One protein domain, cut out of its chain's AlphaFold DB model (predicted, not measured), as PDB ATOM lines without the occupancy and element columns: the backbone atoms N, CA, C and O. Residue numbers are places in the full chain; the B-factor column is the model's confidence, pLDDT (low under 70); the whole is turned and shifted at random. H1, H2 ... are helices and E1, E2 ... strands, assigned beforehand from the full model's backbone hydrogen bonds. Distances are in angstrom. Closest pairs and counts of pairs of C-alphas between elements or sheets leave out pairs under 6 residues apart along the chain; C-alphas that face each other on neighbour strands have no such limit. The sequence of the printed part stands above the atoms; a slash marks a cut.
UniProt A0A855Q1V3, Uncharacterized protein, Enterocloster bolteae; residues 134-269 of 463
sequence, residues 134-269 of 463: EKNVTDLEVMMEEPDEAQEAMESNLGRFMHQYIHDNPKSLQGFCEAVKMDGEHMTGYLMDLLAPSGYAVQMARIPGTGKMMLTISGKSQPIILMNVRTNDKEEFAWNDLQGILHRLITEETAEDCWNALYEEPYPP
ATOM      1  N   GLU A 134     -28.244 -21.583 -20.084       93.94
ATOM      2  CA  GLU A 134     -29.375 -21.842 -20.984       93.94
ATOM      3  C   GLU A 134     -29.808 -20.595 -21.772       93.94
ATOM      4  O   GLU A 134     -30.126 -20.698 -22.951       93.94
ATOM      5  N   LYS A 135     -29.773 -19.400 -21.165       92.00
ATOM      6  CA  LYS A 135     -30.061 -18.130 -21.862       92.00
ATOM      7  C   LYS A 135     -29.055 -17.776 -22.957       92.00
ATOM      8  O   LYS A 135     -29.367 -16.928 -23.789       92.00
ATOM      9  N   ASN A 136     -27.862 -18.363 -22.923       92.56
ATOM     10  CA  ASN A 136     -26.853 -18.159 -23.954       92.56
ATOM     11  C   ASN A 136     -27.088 -19.073 -25.173       92.56
ATOM     12  O   ASN A 136     -26.485 -18.823 -26.211       92.56
ATOM     13  N   VAL A 137     -27.950 -20.094 -25.061       91.06
ATOM     14  CA  VAL A 137     -28.375 -20.943 -26.184       91.06
ATOM     15  C   VAL A 137     -29.659 -20.376 -26.786       91.06
ATOM     16  O   VAL A 137     -30.636 -20.110 -26.083       91.06
ATOM     17  N   THR A 138     -29.668 -20.175 -28.097       90.81
ATOM     18  CA  THR A 138     -30.799 -19.571 -28.806       90.81
ATOM     19  C   THR A 138     -31.907 -20.579 -29.102       90.81
ATOM     20  O   THR A 138     -31.666 -21.764 -29.316       90.81
ATOM     21  N   ASP A 139     -33.141 -20.085 -29.206       89.12
ATOM     22  CA  ASP A 139     -34.324 -20.841 -29.636       89.12
ATOM     23  C   ASP A 139     -34.082 -21.691 -30.894       89.12
ATOM     24  O   ASP A 139     -34.547 -22.825 -30.974       89.12
ATOM     25  N   LEU A 140     -33.340 -21.148 -31.865       89.75
ATOM     26  CA  LEU A 140     -33.029 -21.825 -33.122       89.75
ATOM     27  C   LEU A 140     -32.013 -22.954 -32.939       89.75
ATOM     28  O   LEU A 140     -32.180 -23.996 -33.560       89.75
ATOM     29  N   GLU A 141     -31.003 -22.773 -32.088       90.06
ATOM     30  CA  GLU A 141     -30.049 -23.838 -31.758       90.06
ATOM     31  C   GLU A 141     -30.761 -24.995 -31.052       90.06
ATOM     32  O   GLU A 141     -30.601 -26.133 -31.482       90.06
ATOM     33  N   VAL A 142     -31.641 -24.710 -30.078       88.62
ATOM     34  CA  VAL A 142     -32.467 -25.745 -29.423       88.62
ATOM     35  C   VAL A 142     -33.304 -26.511 -30.454       88.62
ATOM     36  O   VAL A 142     -33.335 -27.734 -30.434       88.62
ATOM     37  N   MET A 143     -33.955 -25.812 -31.390       84.50
ATOM     38  CA  MET A 143     -34.774 -26.438 -32.441       84.50
ATOM     39  C   MET A 143     -33.970 -27.187 -33.520       84.50
ATOM     40  O   MET A 143     -34.572 -27.880 -34.340       84.50
ATOM     41  N   MET A 144     -32.645 -27.021 -33.560       89.12
ATOM     42  CA  MET A 144     -31.738 -27.706 -34.487       89.12
ATOM     43  C   MET A 144     -30.982 -28.876 -33.843       89.12
ATOM     44  O   MET A 144     -30.241 -29.564 -34.543       89.12
ATOM     45  N   GLU A 145     -31.149 -29.105 -32.541       88.50
ATOM     46  CA  GLU A 145     -30.600 -30.277 -31.861       88.50
ATOM     47  C   GLU A 145     -31.251 -31.560 -32.382       88.50
ATOM     48  O   GLU A 145     -32.466 -31.627 -32.568       88.50
ATOM     49  N   GLU A 146     -30.434 -32.592 -32.599       83.00
ATOM     50  CA  GLU A 146     -30.941 -33.930 -32.896       83.00
ATOM     51  C   GLU A 146     -31.671 -34.456 -31.646       83.00
ATOM     52  O   GLU A 146     -31.072 -34.490 -30.563       83.00
ATOM     53  N   PRO A 147     -32.968 -34.802 -31.743       75.94
ATOM     54  CA  PRO A 147     -33.714 -35.300 -30.601       75.94
ATOM     55  C   PRO A 147     -33.250 -36.716 -30.248       75.94
ATOM     56  O   PRO A 147     -32.961 -37.536 -31.119       75.94
ATOM     57  N   ASP A 148     -33.214 -37.012 -28.954       83.00
ATOM     58  CA  ASP A 148     -32.972 -38.363 -28.455       83.00
ATOM     59  C   ASP A 148     -34.221 -39.226 -28.726       83.00
ATOM     60  O   ASP A 148     -35.285 -38.996 -28.143       83.00
ATOM     61  N   GLU A 149     -34.100 -40.210 -29.627       83.06
ATOM     62  CA  GLU A 149     -35.202 -41.095 -30.042       83.06
ATOM     63  C   GLU A 149     -35.832 -41.853 -28.858       83.06
ATOM     64  O   GLU A 149     -37.053 -42.056 -28.820       83.06
ATOM     65  N   ALA A 150     -35.028 -42.240 -27.859       82.38
ATOM     66  CA  ALA A 150     -35.520 -42.913 -26.662       82.38
ATOM     67  C   ALA A 150     -36.339 -41.949 -25.794       82.38
ATOM     68  O   ALA A 150     -37.372 -42.343 -25.247       82.38
ATOM     69  N   GLN A 151     -35.936 -40.676 -25.710       84.69
ATOM     70  CA  GLN A 151     -36.683 -39.630 -25.003       84.69
ATOM     71  C   GLN A 151     -37.950 -39.189 -25.751       84.69
ATOM     72  O   GLN A 151     -38.971 -38.947 -25.098       84.69
ATOM     73  N   GLU A 152     -37.954 -39.123 -27.087       83.50
ATOM     74  CA  GLU A 152     -39.176 -38.836 -27.861       83.50
ATOM     75  C   GLU A 152     -40.269 -39.879 -27.599       83.50
ATOM     76  O   GLU A 152     -41.431 -39.517 -27.390       83.50
ATOM     77  N   ALA A 153     -39.888 -41.160 -27.517       85.12
ATOM     78  CA  ALA A 153     -40.790 -42.268 -27.215       85.12
ATOM     79  C   ALA A 153     -41.389 -42.232 -25.790       85.12
ATOM     80  O   ALA A 153     -42.379 -42.918 -25.523       85.12
ATOM     81  N   MET A 154     -40.832 -41.440 -24.863       89.81
ATOM     82  CA  MET A 154     -41.382 -41.282 -23.511       89.81
ATOM     83  C   MET A 154     -42.551 -40.295 -23.495       89.81
ATOM     84  O   MET A 154     -42.416 -39.153 -23.920       89.81
ATOM     85  N   GLU A 155     -43.684 -40.682 -22.907       83.94
ATOM     86  CA  GLU A 155     -44.871 -39.813 -22.815       83.94
ATOM     87  C   GLU A 155     -44.728 -38.661 -21.798       83.94
ATOM     88  O   GLU A 155     -45.397 -37.638 -21.926       83.94
ATOM     89  N   SER A 156     -43.884 -38.817 -20.769       92.56
ATOM     90  CA  SER A 156     -43.792 -37.891 -19.629       92.56
ATOM     91  C   SER A 156     -42.486 -37.099 -19.622       92.56
ATOM     92  O   SER A 156     -41.400 -37.680 -19.679       92.56
ATOM     93  N   ASN A 157     -42.583 -35.782 -19.419       94.69
ATOM     94  CA  ASN A 157     -41.426 -34.903 -19.235       94.69
ATOM     95  C   ASN A 157     -40.599 -35.253 -17.990       94.69
ATOM     96  O   ASN A 157     -39.379 -35.122 -18.029       94.69
ATOM     97  N   LEU A 158     -41.216 -35.769 -16.917       96.62
ATOM     98  CA  LEU A 158     -40.472 -36.297 -15.769       96.62
ATOM     99  C   LEU A 158     -39.705 -37.579 -16.135       96.62
ATOM    100  O   LEU A 158     -38.617 -37.805 -15.616       96.62
ATOM    101  N   GLY A 159     -40.223 -38.385 -17.070       96.19
ATOM    102  CA  GLY A 159     -39.510 -39.533 -17.637       96.19
ATOM    103  C   GLY A 159     -38.242 -39.106 -18.373       96.19
ATOM    104  O   GLY A 159     -37.148 -39.524 -17.998       96.19
ATOM    105  N   ARG A 160     -38.391 -38.192 -19.341       96.12
ATOM    106  CA  ARG A 160     -37.272 -37.607 -20.102       96.12
ATOM    107  C   ARG A 160     -36.259 -36.908 -19.190       96.12
ATOM    108  O   ARG A 160     -35.057 -37.098 -19.342       96.12
ATOM    109  N   PHE A 161     -36.736 -36.166 -18.186       97.12
ATOM    110  CA  PHE A 161     -35.879 -35.543 -17.177       97.12
ATOM    111  C   PHE A 161     -35.057 -36.577 -16.407       97.12
ATOM    112  O   PHE A 161     -33.856 -36.390 -16.259       97.12
ATOM    113  N   MET A 162     -35.675 -37.653 -15.906       97.19
ATOM    114  CA  MET A 162     -34.948 -38.662 -15.131       97.19
ATOM    115  C   MET A 162     -33.961 -39.454 -15.988       97.19
ATOM    116  O   MET A 162     -32.873 -39.748 -15.504       97.19
ATOM    117  N   HIS A 163     -34.297 -39.732 -17.251       95.88
ATOM    118  CA  HIS A 163     -33.368 -40.283 -18.238       95.88
ATOM    119  C   HIS A 163     -32.133 -39.381 -18.389       95.88
ATOM    120  O   HIS A 163     -31.025 -39.772 -18.025       95.88
ATOM    121  N   GLN A 164     -32.329 -38.119 -18.783       95.75
ATOM    122  CA  GLN A 164     -31.228 -37.170 -18.949       95.75
ATOM    123  C   GLN A 164     -30.445 -36.934 -17.646       95.75
ATOM    124  O   GLN A 164     -29.221 -36.848 -17.659       95.75
ATOM    125  N   TYR A 165     -31.119 -36.872 -16.496       95.88
ATOM    126  CA  TYR A 165     -30.471 -36.686 -15.197       95.88
ATOM    127  C   TYR A 165     -29.561 -37.864 -14.826       95.88
ATOM    128  O   TYR A 165     -28.469 -37.636 -14.304       95.88
ATOM    129  N   ILE A 166     -29.986 -39.106 -15.091       95.19
ATOM    130  CA  ILE A 166     -29.168 -40.307 -14.870       95.19
ATOM    131  C   ILE A 166     -27.954 -40.289 -15.802       95.19
ATOM    132  O   ILE A 166     -26.842 -40.526 -15.330       95.19
ATOM    133  N   HIS A 167     -28.150 -39.957 -17.081       94.00
ATOM    134  CA  HIS A 167     -27.072 -39.807 -18.057       94.00
ATOM    135  C   HIS A 167     -26.029 -38.764 -17.608       94.00
ATOM    136  O   HIS A 167     -24.831 -39.045 -17.531       94.00
ATOM    137  N   ASP A 168     -26.488 -37.575 -17.214       92.88
ATOM    138  CA  ASP A 168     -25.635 -36.473 -16.761       92.88
ATOM    139  C   ASP A 168     -24.970 -36.765 -15.396       92.88
ATOM    140  O   ASP A 168     -23.927 -36.192 -15.069       92.88
ATOM    141  N   ASN A 169     -25.540 -37.677 -14.594       92.62
ATOM    142  CA  ASN A 169     -25.063 -38.042 -13.256       92.62
ATOM    143  C   ASN A 169     -24.947 -39.576 -13.080       92.62
ATOM    144  O   ASN A 169     -25.638 -40.133 -12.219       92.62
ATOM    145  N   PRO A 170     -24.042 -40.287 -13.787       91.69
ATOM    146  CA  PRO A 170     -24.043 -41.758 -13.840       91.69
ATOM    147  C   PRO A 170     -23.935 -42.442 -12.471       91.69
ATOM    148  O   PRO A 170     -24.573 -43.460 -12.222       91.69
ATOM    149  N   LYS A 171     -23.195 -41.831 -11.530       89.31
ATOM    150  CA  LYS A 171     -23.080 -42.300 -10.135       89.31
ATOM    151  C   LYS A 171     -24.432 -42.432  -9.415       89.31
ATOM    152  O   LYS A 171     -24.537 -43.223  -8.482       89.31
ATOM    153  N   SER A 172     -25.449 -41.665  -9.815       91.38
ATOM    154  CA  SER A 172     -26.791 -41.732  -9.221       91.38
ATOM    155  C   SER A 172     -27.538 -43.020  -9.583       91.38
ATOM    156  O   SER A 172     -28.382 -43.460  -8.801       91.38
ATOM    157  N   LEU A 173     -27.184 -43.672 -10.701       93.50
ATOM    158  CA  LEU A 173     -27.847 -44.883 -11.181       93.50
ATOM    159  C   LEU A 173     -27.790 -46.017 -10.158       93.50
ATOM    160  O   LEU A 173     -28.817 -46.630  -9.898       93.50
ATOM    161  N   GLN A 174     -26.645 -46.236  -9.497       92.50
ATOM    162  CA  GLN A 174     -26.548 -47.237  -8.428       92.50
ATOM    163  C   GLN A 174     -27.582 -46.981  -7.318       92.50
ATOM    164  O   GLN A 174     -28.267 -47.911  -6.892       92.50
ATOM    165  N   GLY A 175     -27.735 -45.724  -6.891       94.19
ATOM    166  CA  GLY A 175     -28.733 -45.345  -5.892       94.19
ATOM    167  C   GLY A 175     -30.160 -45.603  -6.378       94.19
ATOM    168  O   GLY A 175     -30.977 -46.140  -5.635       94.19
ATOM    169  N   PHE A 176     -30.477 -45.309  -7.640       95.69
ATOM    170  CA  PHE A 176     -31.802 -45.620  -8.177       95.69
ATOM    171  C   PHE A 176     -32.048 -47.135  -8.337       95.69
ATOM    172  O   PHE A 176     -33.149 -47.595  -8.036       95.69
ATOM    173  N   CYS A 177     -31.032 -47.924  -8.708       94.19
ATOM    174  CA  CYS A 177     -31.078 -49.392  -8.728       94.19
ATOM    175  C   CYS A 177     -31.281 -50.002  -7.329       94.19
ATOM    176  O   CYS A 177     -31.861 -51.081  -7.204       94.19
ATOM    177  N   GLU A 178     -30.809 -49.343  -6.269       94.00
ATOM    178  CA  GLU A 178     -31.138 -49.694  -4.882       94.00
ATOM    179  C   GLU A 178     -32.563 -49.249  -4.511       94.00
ATOM    180  O   GLU A 178     -33.295 -50.012  -3.879       94.00
ATOM    181  N   ALA A 179     -32.995 -48.063  -4.950       94.12
ATOM    182  CA  ALA A 179     -34.318 -47.515  -4.656       94.12
ATOM    183  C   ALA A 179     -35.466 -48.369  -5.225       94.12
ATOM    184  O   ALA A 179     -36.422 -48.634  -4.502       94.12
ATOM    185  N   VAL A 180     -35.370 -48.853  -6.473       94.44
ATOM    186  CA  VAL A 180     -36.420 -49.696  -7.100       94.44
ATOM    187  C   VAL A 180     -36.564 -51.088  -6.471       94.44
ATOM    188  O   VAL A 180     -37.506 -51.809  -6.792       94.44
ATOM    189  N   LYS A 181     -35.655 -51.476  -5.566       92.38
ATOM    190  CA  LYS A 181     -35.752 -52.703  -4.752       92.38
ATOM    191  C   LYS A 181     -36.545 -52.472  -3.453       92.38
ATOM    192  O   LYS A 181     -36.681 -53.394  -2.650       92.38
ATOM    193  N   MET A 182     -37.035 -51.250  -3.227       92.69
ATOM    194  CA  MET A 182     -37.829 -50.835  -2.069       92.69
ATOM    195  C   MET A 182     -39.253 -50.468  -2.491       92.69
ATOM    196  O   MET A 182     -39.467 -49.958  -3.583       92.69
ATOM    197  N   ASP A 183     -40.217 -50.636  -1.584       88.06
ATOM    198  CA  ASP A 183     -41.621 -50.304  -1.844       88.06
ATOM    199  C   ASP A 183     -42.047 -48.969  -1.207       88.06
ATOM    200  O   ASP A 183     -41.717 -48.658  -0.054       88.06
ATOM    201  N   GLY A 184     -42.866 -48.203  -1.934       88.12
ATOM    202  CA  GLY A 184     -43.714 -47.135  -1.399       88.12
ATOM    203  C   GLY A 184     -42.977 -46.090  -0.556       88.12
ATOM    204  O   GLY A 184     -42.093 -45.386  -1.039       88.12
ATOM    205  N   GLU A 185     -43.348 -45.938   0.720       89.75
ATOM    206  CA  GLU A 185     -42.780 -44.886   1.574       89.75
ATOM    207  C   GLU A 185     -41.277 -45.029   1.854       89.75
ATOM    208  O   GLU A 185     -40.636 -44.008   2.145       89.75
ATOM    209  N   HIS A 186     -40.735 -46.252   1.787       91.62
ATOM    210  CA  HIS A 186     -39.305 -46.514   1.950       91.62
ATOM    211  C   HIS A 186     -38.533 -46.029   0.724       91.62
ATOM    212  O   HIS A 186     -37.568 -45.282   0.882       91.62
ATOM    213  N   MET A 187     -39.032 -46.339  -0.477       94.12
ATOM    214  CA  MET A 187     -38.497 -45.800  -1.728       94.12
ATOM    215  C   MET A 187     -38.571 -44.268  -1.743       94.12
ATOM    216  O   MET A 187     -37.572 -43.625  -2.034       94.12
ATOM    217  N   THR A 188     -39.689 -43.650  -1.331       93.06
ATOM    218  CA  THR A 188     -39.772 -42.177  -1.217       93.06
ATOM    219  C   THR A 188     -38.726 -41.599  -0.265       93.06
ATOM    220  O   THR A 188     -38.149 -40.559  -0.561       93.06
ATOM    221  N   GLY A 189     -38.495 -42.238   0.889       93.25
ATOM    222  CA  GLY A 189     -37.471 -41.794   1.839       93.25
ATOM    223  C   GLY A 189     -36.076 -41.835   1.219       93.25
ATOM    224  O   GLY A 189     -35.396 -40.817   1.182       93.25
ATOM    225  N   TYR A 190     -35.707 -42.978   0.641       95.00
ATOM    226  CA  TYR A 190     -34.406 -43.165   0.003       95.00
ATOM    227  C   TYR A 190     -34.200 -42.230  -1.203       95.00
ATOM    228  O   TYR A 190     -33.145 -41.617  -1.334       95.00
ATOM    229  N   LEU A 191     -35.209 -42.054  -2.066       94.88
ATOM    230  CA  LEU A 191     -35.142 -41.117  -3.197       94.88
ATOM    231  C   LEU A 191     -34.992 -39.665  -2.742       94.88
ATOM    232  O   LEU A 191     -34.285 -38.895  -3.388       94.88
ATOM    233  N   MET A 192     -35.640 -39.285  -1.638       93.75
ATOM    234  CA  MET A 192     -35.471 -37.963  -1.044       93.75
ATOM    235  C   MET A 192     -34.052 -37.782  -0.498       93.75
ATOM    236  O   MET A 192     -33.442 -36.757  -0.788       93.75
ATOM    237  N   ASP A 193     -33.500 -38.772   0.205       94.31
ATOM    238  CA  ASP A 193     -32.120 -38.725   0.704       94.31
ATOM    239  C   ASP A 193     -31.086 -38.705  -0.443       94.31
ATOM    240  O   ASP A 193     -30.062 -38.036  -0.329       94.31
ATOM    241  N   LEU A 194     -31.368 -39.373  -1.569       94.56
ATOM    242  CA  LEU A 194     -30.512 -39.420  -2.763       94.56
ATOM    243  C   LEU A 194     -30.543 -38.112  -3.577       94.56
ATOM    244  O   LEU A 194     -29.494 -37.589  -3.950       94.56
ATOM    245  N   LEU A 195     -31.736 -37.580  -3.867       94.38
ATOM    246  CA  LEU A 195     -31.922 -36.390  -4.713       94.38
ATOM    247  C   LEU A 195     -31.838 -35.069  -3.939       94.38
ATOM    248  O   LEU A 195     -31.517 -34.033  -4.526       94.38
ATOM    249  N   ALA A 196     -32.163 -35.084  -2.647       94.56
ATOM    250  CA  ALA A 196     -32.249 -33.908  -1.790       94.56
ATOM    251  C   ALA A 196     -31.840 -34.221  -0.330       94.56
ATOM    252  O   ALA A 196     -32.683 -34.119   0.562       94.56
ATOM    253  N   PRO A 197     -30.554 -34.521  -0.036       91.56
ATOM    254  CA  PRO A 197     -30.102 -34.948   1.301       91.56
ATOM    255  C   PRO A 197     -30.415 -33.975   2.456       91.56
ATOM    256  O   PRO A 197     -30.509 -34.366   3.615       91.56
ATOM    257  N   SER A 198     -30.566 -32.679   2.164       91.31
ATOM    258  CA  SER A 198     -30.968 -31.634   3.125       91.31
ATOM    259  C   SER A 198     -32.491 -31.554   3.348       91.31
ATOM    260  O   SER A 198     -32.980 -30.715   4.108       91.31
ATOM    261  N   GLY A 199     -33.244 -32.372   2.616       91.81
ATOM    262  CA  GLY A 199     -34.679 -32.293   2.381       91.81
ATOM    263  C   GLY A 199     -35.113 -31.291   1.303       91.81
ATOM    264  O   GLY A 199     -36.308 -31.220   1.012       91.81
ATOM    265  N   TYR A 200     -34.181 -30.524   0.720       92.94
ATOM    266  CA  TYR A 200     -34.467 -29.466  -0.255       92.94
ATOM    267  C   TYR A 200     -33.401 -29.413  -1.348       92.94
ATOM    268  O   TYR A 200     -32.224 -29.205  -1.055       92.94
ATOM    269  N   ALA A 201     -33.801 -29.540  -2.610       95.12
ATOM    270  CA  ALA A 201     -32.870 -29.457  -3.731       95.12
ATOM    271  C   ALA A 201     -33.530 -28.900  -4.988       95.12
ATOM    272  O   ALA A 201     -34.750 -28.928  -5.145       95.12
ATOM    273  N   VAL A 202     -32.679 -28.435  -5.898       96.81
ATOM    274  CA  VAL A 202     -33.026 -28.192  -7.294       96.81
ATOM    275  C   VAL A 202     -32.032 -28.969  -8.140       96.81
ATOM    276  O   VAL A 202     -30.834 -28.688  -8.104       96.81
ATOM    277  N   GLN A 203     -32.534 -29.956  -8.872       96.56
ATOM    278  CA  GLN A 203     -31.771 -30.692  -9.870       96.56
ATOM    279  C   GLN A 203     -32.089 -30.115 -11.246       96.56
ATOM    280  O   GLN A 203     -33.218 -29.698 -11.505       96.56
ATOM    281  N   MET A 204     -31.098 -30.067 -12.129       96.62
ATOM    282  CA  MET A 204     -31.289 -29.617 -13.504       96.62
ATOM    283  C   MET A 204     -30.646 -30.600 -14.466       96.62
ATOM    284  O   MET A 204     -29.602 -31.172 -14.160       96.62
ATOM    285  N   ALA A 205     -31.286 -30.761 -15.616       95.75
ATOM    286  CA  ALA A 205     -30.832 -31.561 -16.741       95.75
ATOM    287  C   ALA A 205     -31.234 -30.818 -18.020       95.75
ATOM    288  O   ALA A 205     -32.204 -30.048 -18.008       95.75
ATOM    289  N   ARG A 206     -30.486 -30.993 -19.111       93.81
ATOM    290  CA  ARG A 206     -30.792 -30.326 -20.383       93.81
ATOM    291  C   ARG A 206     -31.220 -31.351 -21.422       93.81
ATOM    292  O   ARG A 206     -30.400 -32.132 -21.877       93.81
ATOM    293  N   ILE A 207     -32.499 -31.322 -21.777       93.50
ATOM    294  CA  ILE A 207     -33.119 -32.273 -22.699       93.50
ATOM    295  C   ILE A 207     -32.950 -31.743 -24.133       93.50
ATOM    296  O   ILE A 207     -33.396 -30.616 -24.389       93.50
ATOM    297  N   PRO A 208     -32.339 -32.504 -25.064       89.31
ATOM    298  CA  PRO A 208     -32.223 -32.112 -26.469       89.31
ATOM    299  C   PRO A 208     -33.572 -31.705 -27.076       89.31
ATOM    300  O   PRO A 208     -34.608 -32.301 -26.770       89.31
ATOM    301  N   GLY A 209     -33.599 -30.632 -27.867       88.06
ATOM    302  CA  GLY A 209     -34.828 -30.123 -28.502       88.06
ATOM    303  C   GLY A 209     -35.844 -29.452 -27.559       88.06
ATOM    304  O   GLY A 209     -36.752 -28.762 -28.021       88.06
ATOM    305  N   THR A 210     -35.694 -29.600 -26.237       91.38
ATOM    306  CA  THR A 210     -36.595 -29.032 -25.210       91.38
ATOM    307  C   THR A 210     -35.928 -27.916 -24.393       91.38
ATOM    308  O   THR A 210     -36.589 -26.949 -23.997       91.38
ATOM    309  N   GLY A 211     -34.619 -28.033 -24.152       92.50
ATOM    310  CA  GLY A 211     -33.825 -27.117 -23.333       92.50
ATOM    311  C   GLY A 211     -33.668 -27.555 -21.869       92.50
ATOM    312  O   GLY A 211     -33.873 -28.715 -21.498       92.50
ATOM    313  N   LYS A 212     -33.247 -26.619 -21.013       95.81
ATOM    314  CA  LYS A 212     -32.985 -26.857 -19.585       95.81
ATOM    315  C   LYS A 212     -34.292 -27.035 -18.813       95.81
ATOM    316  O   LYS A 212     -35.162 -26.162 -18.795       95.81
ATOM    317  N   MET A 213     -34.370 -28.146 -18.094       97.44
ATOM    318  CA  MET A 213     -35.455 -28.490 -17.186       97.44
ATOM    319  C   MET A 213     -34.972 -28.409 -15.733       97.44
ATOM    320  O   MET A 213     -33.828 -28.747 -15.423       97.44
ATOM    321  N   MET A 214     -35.854 -27.970 -14.837       97.69
ATOM    322  CA  MET A 214     -35.577 -27.736 -13.421       97.69
ATOM    323  C   MET A 214     -36.528 -28.557 -12.545       97.69
ATOM    324  O   MET A 214     -37.711 -28.241 -12.455       97.69
ATOM    325  N   LEU A 215     -36.009 -29.582 -11.868       97.94
ATOM    326  CA  LEU A 215     -36.741 -30.393 -10.896       97.94
ATOM    327  C   LEU A 215     -36.505 -29.850  -9.481       97.94
ATOM    328  O   LEU A 215     -35.393 -29.918  -8.956       97.94
ATOM    329  N   THR A 216     -37.550 -29.329  -8.849       97.69
ATOM    330  CA  THR A 216     -37.500 -28.757  -7.499       97.69
ATOM    331  C   THR A 216     -38.158 -29.680  -6.480       97.69
ATOM    332  O   THR A 216     -39.312 -30.082  -6.631       97.69
ATOM    333  N   ILE A 217     -37.420 -29.981  -5.412       96.69
ATOM    334  CA  ILE A 217     -37.843 -30.831  -4.299       96.69
ATOM    335  C   ILE A 217     -37.918 -29.972  -3.034       96.69
ATOM    336  O   ILE A 217     -36.905 -29.441  -2.573       96.69
ATOM    337  N   SER A 218     -39.119 -29.873  -2.456       93.75
ATOM    338  CA  SER A 218     -39.415 -29.036  -1.281       93.75
ATOM    339  C   SER A 218     -39.829 -29.832  -0.028       93.75
ATOM    340  O   SER A 218     -40.481 -29.303   0.874       93.75
ATOM    341  N   GLY A 219     -39.409 -31.099   0.052       91.19
ATOM    342  CA  GLY A 219     -39.658 -32.020   1.168       91.19
ATOM    343  C   GLY A 219     -40.705 -33.104   0.872       91.19
ATOM    344  O   GLY A 219     -41.501 -32.977  -0.054       91.19
ATOM    345  N   LYS A 220     -40.732 -34.176   1.685       86.50
ATOM    346  CA  LYS A 220     -41.567 -35.383   1.463       86.50
ATOM    347  C   LYS A 220     -43.070 -35.103   1.306       86.50
ATOM    348  O   LYS A 220     -43.760 -35.836   0.610       86.50
ATOM    349  N   SER A 221     -43.582 -34.073   1.981       86.50
ATOM    350  CA  SER A 221     -45.005 -33.703   2.002       86.50
ATOM    351  C   SER A 221     -45.390 -32.623   0.985       86.50
ATOM    352  O   SER A 221     -46.501 -32.099   1.051       86.50
ATOM    353  N   GLN A 222     -44.480 -32.234   0.091       91.00
ATOM    354  CA  GLN A 222     -44.740 -31.303  -1.007       91.00
ATOM    355  C   GLN A 222     -44.675 -32.051  -2.346       91.00
ATOM    356  O   GLN A 222     -43.960 -33.056  -2.429       91.00
ATOM    357  N   PRO A 223     -45.407 -31.596  -3.380       94.00
ATOM    358  CA  PRO A 223     -45.229 -32.115  -4.728       94.00
ATOM    359  C   PRO A 223     -43.808 -31.830  -5.226       94.00
ATOM    360  O   PRO A 223     -43.148 -30.878  -4.797       94.00
ATOM    361  N   ILE A 224     -43.345 -32.670  -6.146       96.38
ATOM    362  CA  ILE A 224     -42.137 -32.423  -6.926       96.38
ATOM    363  C   ILE A 224     -42.553 -31.533  -8.097       96.38
ATOM    364  O   ILE A 224     -43.493 -31.873  -8.813       96.38
ATOM    365  N   ILE A 225     -41.877 -30.402  -8.292       97.94
ATOM    366  CA  ILE A 225     -42.213 -29.459  -9.366       97.94
ATOM    367  C   ILE A 225     -41.150 -29.558 -10.453       97.94
ATOM    368  O   ILE A 225     -39.982 -29.279 -10.190       97.94
ATOM    369  N   LEU A 226     -41.550 -29.928 -11.666       98.19
ATOM    370  CA  LEU A 226     -40.717 -29.851 -12.859       98.19
ATOM    371  C   LEU A 226     -41.083 -28.579 -13.631       98.19
ATOM    372  O   LEU A 226     -42.259 -28.308 -13.863       98.19
ATOM    373  N   MET A 227     -40.083 -27.790 -14.012       98.00
ATOM    374  CA  MET A 227     -40.269 -26.532 -14.732       98.00
ATOM    375  C   MET A 227     -39.347 -26.455 -15.950       98.00
ATOM    376  O   MET A 227     -38.141 -26.671 -15.820       98.00
ATOM    377  N   ASN A 228     -39.881 -26.090 -17.119       96.88
ATOM    378  CA  ASN A 228     -39.047 -25.712 -18.265       96.88
ATOM    379  C   ASN A 228     -38.503 -24.287 -18.049       96.88
ATOM    380  O   ASN A 228     -39.269 -23.349 -17.824       96.88
ATOM    381  N   VAL A 229     -37.181 -24.110 -18.102       95.19
ATOM    382  CA  VAL A 229     -36.519 -22.828 -17.784       95.19
ATOM    383  C   VAL A 229     -36.782 -21.746 -18.839       95.19
ATOM    384  O   VAL A 229     -36.715 -20.558 -18.522       95.19
ATOM    385  N   ARG A 230     -37.082 -22.139 -20.082       92.44
ATOM    386  CA  ARG A 230     -37.301 -21.227 -21.213       92.44
ATOM    387  C   ARG A 230     -38.768 -20.815 -21.344       92.44
ATOM    388  O   ARG A 230     -39.048 -19.623 -21.457       92.44
ATOM    389  N   THR A 231     -39.704 -21.764 -21.288       94.12
ATOM    390  CA  THR A 231     -41.147 -21.468 -21.416       94.12
ATOM    391  C   THR A 231     -41.806 -21.071 -20.094       94.12
ATOM    392  O   THR A 231     -42.809 -20.361 -20.102       94.12
ATOM    393  N   ASN A 232     -41.205 -21.442 -18.957       94.88
ATOM    394  CA  ASN A 232     -41.768 -21.366 -17.603       94.88
ATOM    395  C   ASN A 232     -42.950 -22.318 -17.340       94.88
ATOM    396  O   ASN A 232     -43.634 -22.160 -16.325       94.88
ATOM    397  N   ASP A 233     -43.171 -23.314 -18.205       96.00
ATOM    398  CA  ASP A 233     -44.235 -24.302 -18.014       96.00
ATOM    399  C   ASP A 233     -44.010 -25.151 -16.753       96.00
ATOM    400  O   ASP A 233     -42.911 -25.644 -16.494       96.00
ATOM    401  N   LYS A 234     -45.091 -25.217 -15.966       96.62
ATOM    402  CA  LYS A 234     -45.345 -25.863 -14.666       96.62
ATOM    403  C   LYS A 234     -45.850 -27.306 -14.702       96.62
ATOM    404  O   LYS A 234     -47.013 -27.457 -15.066       96.62
ATOM    405  N   GLU A 235     -45.123 -28.321 -14.242       97.44
ATOM    406  CA  GLU A 235     -45.707 -29.652 -13.982       97.44
ATOM    407  C   GLU A 235     -45.499 -30.082 -12.519       97.44
ATOM    408  O   GLU A 235     -44.384 -30.042 -11.997       97.44
ATOM    409  N   GLU A 236     -46.577 -30.500 -11.849       97.44
ATOM    410  CA  GLU A 236     -46.550 -31.012 -10.474       97.44
ATOM    411  C   GLU A 236     -46.723 -32.533 -10.462       97.44
ATOM    412  O   GLU A 236     -47.682 -33.063 -11.025       97.44
ATOM    413  N   PHE A 237     -45.821 -33.227  -9.770       97.00
ATOM    414  CA  PHE A 237     -45.796 -34.683  -9.656       97.00
ATOM    415  C   PHE A 237     -45.808 -35.131  -8.193       97.00
ATOM    416  O   PHE A 237     -45.202 -34.506  -7.315       97.00
ATOM    417  N   ALA A 238     -46.456 -36.258  -7.920       95.94
ATOM    418  CA  ALA A 238     -46.313 -36.956  -6.655       95.94
ATOM    419  C   ALA A 238     -45.028 -37.798  -6.653       95.94
ATOM    420  O   ALA A 238     -44.539 -38.246  -7.689       95.94
ATOM    421  N   TRP A 239     -44.517 -38.122  -5.461       95.06
ATOM    422  CA  TRP A 239     -43.395 -39.059  -5.328       95.06
ATOM    423  C   TRP A 239     -43.675 -40.423  -5.977       95.06
ATOM    424  O   TRP A 239     -42.762 -41.027  -6.528       95.06
ATOM    425  N   ASN A 240     -44.931 -40.879  -5.979       94.38
ATOM    426  CA  ASN A 240     -45.334 -42.134  -6.620       94.38
ATOM    427  C   ASN A 240     -45.172 -42.103  -8.152       94.38
ATOM    428  O   ASN A 240     -44.899 -43.145  -8.745       94.38
ATOM    429  N   ASP A 241     -45.297 -40.936  -8.790       95.81
ATOM    430  CA  ASP A 241     -45.111 -40.801 -10.240       95.81
ATOM    431  C   ASP A 241     -43.631 -40.984 -10.596       95.81
ATOM    432  O   ASP A 241     -43.293 -41.735 -11.513       95.81
ATOM    433  N   LEU A 242     -42.734 -40.398  -9.789       95.69
ATOM    434  CA  LEU A 242     -41.291 -40.621  -9.885       95.69
ATOM    435  C   LEU A 242     -40.921 -42.098  -9.655       95.69
ATOM    436  O   LEU A 242     -40.110 -42.640 -10.405       95.69
ATOM    437  N   GLN A 243     -41.535 -42.778  -8.678       95.12
ATOM    438  CA  GLN A 243     -41.332 -44.222  -8.476       95.12
ATOM    439  C   GLN A 243     -41.752 -45.029  -9.711       95.12
ATOM    440  O   GLN A 243     -40.978 -45.844 -10.209       95.12
ATOM    441  N   GLY A 244     -42.952 -44.775 -10.244       94.94
ATOM    442  CA  GLY A 244     -43.468 -45.455 -11.435       94.94
ATOM    443  C   GLY A 244     -42.668 -45.169 -12.712       94.94
ATOM    444  O   GLY A 244     -42.678 -45.977 -13.639       94.94
ATOM    445  N   ILE A 245     -41.961 -44.038 -12.773       95.38
ATOM    446  CA  ILE A 245     -40.982 -43.729 -13.821       95.38
ATOM    447  C   ILE A 245     -39.699 -44.538 -13.621       95.38
ATOM    448  O   ILE A 245     -39.270 -45.213 -14.555       95.38
ATOM    449  N   LEU A 246     -39.129 -44.551 -12.416       95.25
ATOM    450  CA  LEU A 246     -37.896 -45.288 -12.129       95.25
ATOM    451  C   LEU A 246     -38.059 -46.804 -12.305       95.25
ATOM    452  O   LEU A 246     -37.203 -47.421 -12.926       95.25
ATOM    453  N   HIS A 247     -39.183 -47.396 -11.885       94.12
ATOM    454  CA  HIS A 247     -39.491 -48.811 -12.154       94.12
ATOM    455  C   HIS A 247     -39.652 -49.152 -13.648       94.12
ATOM    456  O   HIS A 247     -39.642 -50.328 -14.002       94.12
ATOM    457  N   ARG A 248     -39.845 -48.156 -14.526       92.69
ATOM    458  CA  ARG A 248     -39.904 -48.353 -15.985       92.69
ATOM    459  C   ARG A 248     -38.538 -48.172 -16.647       92.69
ATOM    460  O   ARG A 248     -38.262 -48.856 -17.621       92.69
ATOM    461  N   LEU A 249     -37.721 -47.249 -16.135       91.94
ATOM    462  CA  LEU A 249     -36.370 -46.980 -16.638       91.94
ATOM    463  C   LEU A 249     -35.348 -48.030 -16.171       91.94
ATOM    464  O   LEU A 249     -34.384 -48.302 -16.872       91.94
ATOM    465  N   ILE A 250     -35.535 -48.613 -14.985       92.94
ATOM    466  CA  ILE A 250     -34.547 -49.489 -14.347       92.94
ATOM    467  C   ILE A 250     -35.066 -50.924 -14.370       92.94
ATOM    468  O   ILE A 250     -35.838 -51.330 -13.500       92.94
ATOM    469  N   THR A 251     -34.659 -51.672 -15.398       88.81
ATOM    470  CA  THR A 251     -35.088 -53.061 -15.635       88.81
ATOM    471  C   THR A 251     -34.123 -54.105 -15.074       88.81
ATOM    472  O   THR A 251     -34.568 -55.189 -14.700       88.81
ATOM    473  N   GLU A 252     -32.828 -53.784 -14.986       90.31
ATOM    474  CA  GLU A 252     -31.767 -54.730 -14.622       90.31
ATOM    475  C   GLU A 252     -31.333 -54.623 -13.147       90.31
ATOM    476  O   GLU A 252     -31.653 -53.673 -12.427       90.31
ATOM    477  N   GLU A 253     -30.577 -55.612 -12.659       82.88
ATOM    478  CA  GLU A 253     -30.144 -55.646 -11.254       82.88
ATOM    479  C   GLU A 253     -28.935 -54.748 -10.942       82.88
ATOM    480  O   GLU A 253     -28.794 -54.305  -9.789       82.88
ATOM    481  N   THR A 254     -28.062 -54.512 -11.932       88.75
ATOM    482  CA  THR A 254     -26.794 -53.775 -11.797       88.75
ATOM    483  C   THR A 254     -26.838 -52.432 -12.531       88.75
ATOM    484  O   THR A 254     -27.550 -52.274 -13.520       88.75
ATOM    485  N   ALA A 255     -26.054 -51.459 -12.058       90.31
ATOM    486  CA  ALA A 255     -25.969 -50.143 -12.694       90.31
ATOM    487  C   ALA A 255     -25.315 -50.198 -14.088       90.31
ATOM    488  O   ALA A 255     -25.697 -49.423 -14.958       90.31
ATOM    489  N   GLU A 256     -24.371 -51.121 -14.311       90.94
ATOM    490  CA  GLU A 256     -23.729 -51.318 -15.617       90.94
ATOM    491  C   GLU A 256     -24.739 -51.837 -16.646       90.94
ATOM    492  O   GLU A 256     -24.878 -51.255 -17.720       90.94
ATOM    493  N   ASP A 257     -25.505 -52.873 -16.292       91.69
ATOM    494  CA  ASP A 257     -26.524 -53.451 -17.173       91.69
ATOM    495  C   ASP A 257     -27.674 -52.463 -17.425       91.69
ATOM    496  O   ASP A 257     -28.092 -52.294 -18.569       91.69
ATOM    497  N   CYS A 258     -28.127 -51.735 -16.393       92.44
ATOM    498  CA  CYS A 258     -29.131 -50.676 -16.547       92.44
ATOM    499  C   CYS A 258     -28.658 -49.556 -17.479       92.44
ATOM    500  O   CYS A 258     -29.446 -49.049 -18.268       92.44
ATOM    501  N   TRP A 259     -27.388 -49.151 -17.398       93.94
ATOM    502  CA  TRP A 259     -26.845 -48.115 -18.273       93.94
ATOM    503  C   TRP A 259     -26.779 -48.588 -19.725       93.94
ATOM    504  O   TRP A 259     -27.254 -47.887 -20.618       93.94
ATOM    505  N   ASN A 260     -26.260 -49.799 -19.955       91.94
ATOM    506  CA  ASN A 260     -26.228 -50.406 -21.286       91.94
ATOM    507  C   ASN A 260     -27.651 -50.540 -21.872       91.94
ATOM    508  O   ASN A 260     -27.835 -50.341 -23.067       91.94
ATOM    509  N   ALA A 261     -28.657 -50.854 -21.045       91.88
ATOM    510  CA  ALA A 261     -30.056 -50.982 -21.464       91.88
ATOM    511  C   ALA A 261     -30.766 -49.637 -21.716       91.88
ATOM    512  O   ALA A 261     -31.708 -49.594 -22.505       91.88
ATOM    513  N   LEU A 262     -30.340 -48.557 -21.051       91.50
ATOM    514  CA  LEU A 262     -30.902 -47.212 -21.222       91.50
ATOM    515  C   LEU A 262     -30.317 -46.471 -22.430       91.50
ATOM    516  O   LEU A 262     -31.067 -45.819 -23.148       91.50
ATOM    517  N   TYR A 263     -29.000 -46.562 -22.644       91.81
ATOM    518  CA  TYR A 263     -28.280 -45.698 -23.592       91.81
ATOM    519  C   TYR A 263     -27.553 -46.451 -24.717       91.81
ATOM    520  O   TYR A 263     -27.003 -45.815 -25.607       91.81
ATOM    521  N   GLU A 264     -27.472 -47.788 -24.663       90.94
ATOM    522  CA  GLU A 264     -26.631 -48.627 -25.547       90.94
ATOM    523  C   GLU A 264     -25.119 -48.274 -25.536       90.94
ATOM    524  O   GLU A 264     -24.323 -48.787 -26.329       90.94
ATOM    525  N   GLU A 265     -24.690 -47.447 -24.579       90.00
ATOM    526  CA  GLU A 265     -23.310 -47.012 -24.356       90.00
ATOM    527  C   GLU A 265     -22.616 -47.815 -23.241       90.00
ATOM    528  O   GLU A 265     -23.288 -48.295 -22.333       90.00
ATOM    529  N   PRO A 266     -21.271 -47.917 -23.217       87.25
ATOM    530  CA  PRO A 266     -20.558 -48.505 -22.084       87.25
ATOM    531  C   PRO A 266     -20.687 -47.638 -20.821       87.25
ATOM    532  O   PRO A 266     -20.430 -46.433 -20.869       87.25
ATOM    533  N   TYR A 267     -20.991 -48.258 -19.672       87.56
ATOM    534  CA  TYR A 267     -21.100 -47.549 -18.388       87.56
ATOM    535  C   TYR A 267     -19.843 -46.707 -18.089       87.56
ATOM    536  O   TYR A 267     -18.726 -47.242 -18.074       87.56
ATOM    537  N   PRO A 268     -19.983 -45.388 -17.865       84.62
ATOM    538  CA  PRO A 268     -18.838 -44.505 -17.735       84.62
ATOM    539  C   PRO A 268     -18.051 -44.787 -16.446       84.62
ATOM    540  O   PRO A 268     -18.646 -44.979 -15.381       84.62
ATOM    541  N   PRO A 269     -16.707 -44.726 -16.496       69.56
ATOM    542  CA  PRO A 269     -15.875 -44.910 -15.314       69.56
ATOM    543  C   PRO A 269     -16.201 -43.856 -14.251       69.56
ATOM    544  O   PRO A 269     -16.569 -42.716 -14.564       69.56
TER     545      PRO A 269
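What this domain is: This is residues 134 to 269 of the 463 residues of an uncharacterized protein of Enterocloster bolteae (UniProt A0A855Q1V3). A strongly twisted sheet of four strands, E1 to E4, makes a wall, and H3 packs on one face of it near the middle of the domain. Beyond H3 the other helices build up a crossed layer: H6 crosses H3, the helical hairpin H4 and H5 packs on H6 through H5, and H7 packs on H4 at the far side from the sheet, while the short H2 is beside H3 and H1 lies off at the turn between E1 and E2. The printed part has 136 residues, with seven named helices and four named strands in the order H1 H2 H3 H4 H5 E1 E2 E3 E4 H6 H7. The sheet runs E1 E2 E3 E4, all antiparallel, and the class is mixed, helices and strands. The whole is compact, with a radius of gyration of the C-alphas of 14.8 A and spans of 43 by 35 by 26 A.

Where its parts are: H1 is residues 139 to 144, beginning at C-alpha 139 at (-34.324, -20.841, -29.636), and H2 is residues 149 to 152. H3, residues 157 to 168, is 16.1 A long, and H4, residues 172 to 179, is 10.5 A. H5, residues 184 to 195, is 16.3 A long. E1, residues 201 to 207, begins at C-alpha 201 at (-32.870, -29.457, -3.731) and is 19.2 A long; E2, residues 211 to 217, is 19.8 A. E3 is residues 224 to 228, 13.5 A, and E4 is residues 234 to 237, 10.2 A. H6, residues 239 to 249, is 15.5 A long, and H7, residues 255 to 263, is 12.0 A, ending at C-alpha 263 at (-28.280, -45.698, -23.592).

How they stand to each other: The strands E1 E2 E3 E4 form a meander, each strand the antiparallel neighbour of the one before, and each such pair is a hairpin. Across E1 and E2, at 158 degrees, N 203 and O 215 are 2.9 A apart, within hydrogen-bond range. Across E2 and E3, at 161 degrees, N 214 and O 227 are 2.8 A apart, and across E3 and E4, at 152 degrees, N 226 and O 235 are 2.9 A apart, both within that range. H3 is on the sheet, in two layers, a helix on one face of a sheet; its closest C-alphas to E1 are those of Tyr 165 and Ala 205, 5.4 A apart. H1 and H5 only graze the sheet, with residues 139 to 143 and 192 to 195. H2 and H3 only just touch, with 3 pairs of C-alphas within 8 A, the closest those of Gln 151 and Arg 160, 5.3 A. With its residues 158 to 163 alone, H3 touches H6, closest at the C-alphas of Gly 159 and Ile 245, 5.9 A, at a steep tilt of 61 degrees, the same way. With its residues 184 to 188 alone, H5 touches H6, closest at the C-alphas of Thr 188 and Trp 239, 6.3 A, about perpendicular at 81 degrees. H4 and H5 form a helical hairpin and touch, closest at the C-alphas of Ala 179 and Met 187, 5.4 A, at a shallow tilt of 17 degrees, opposite ways. H7 touches H4, closest at the C-alphas of Gln 174 and Ala 255, 5.2 A, at a tilt of 68 degrees, only just steep. H1 touches no helix. Every O i to N i+4 pair is within hydrogen-bond range in H1, H3, H4, H5 and H7; H6 has 6 of 7, and H2 is too short for such a pair.

The domain as a whole: The C-alphas farthest apart are those of Leu 140 and His 186, 43.3 A. The printed part has no cut. The link from E2 to E3, 6 residues, is short; the other links are tight. The mean pLDDT of the printed part is 92.2, and one printed residue, Pro 269, is under 70.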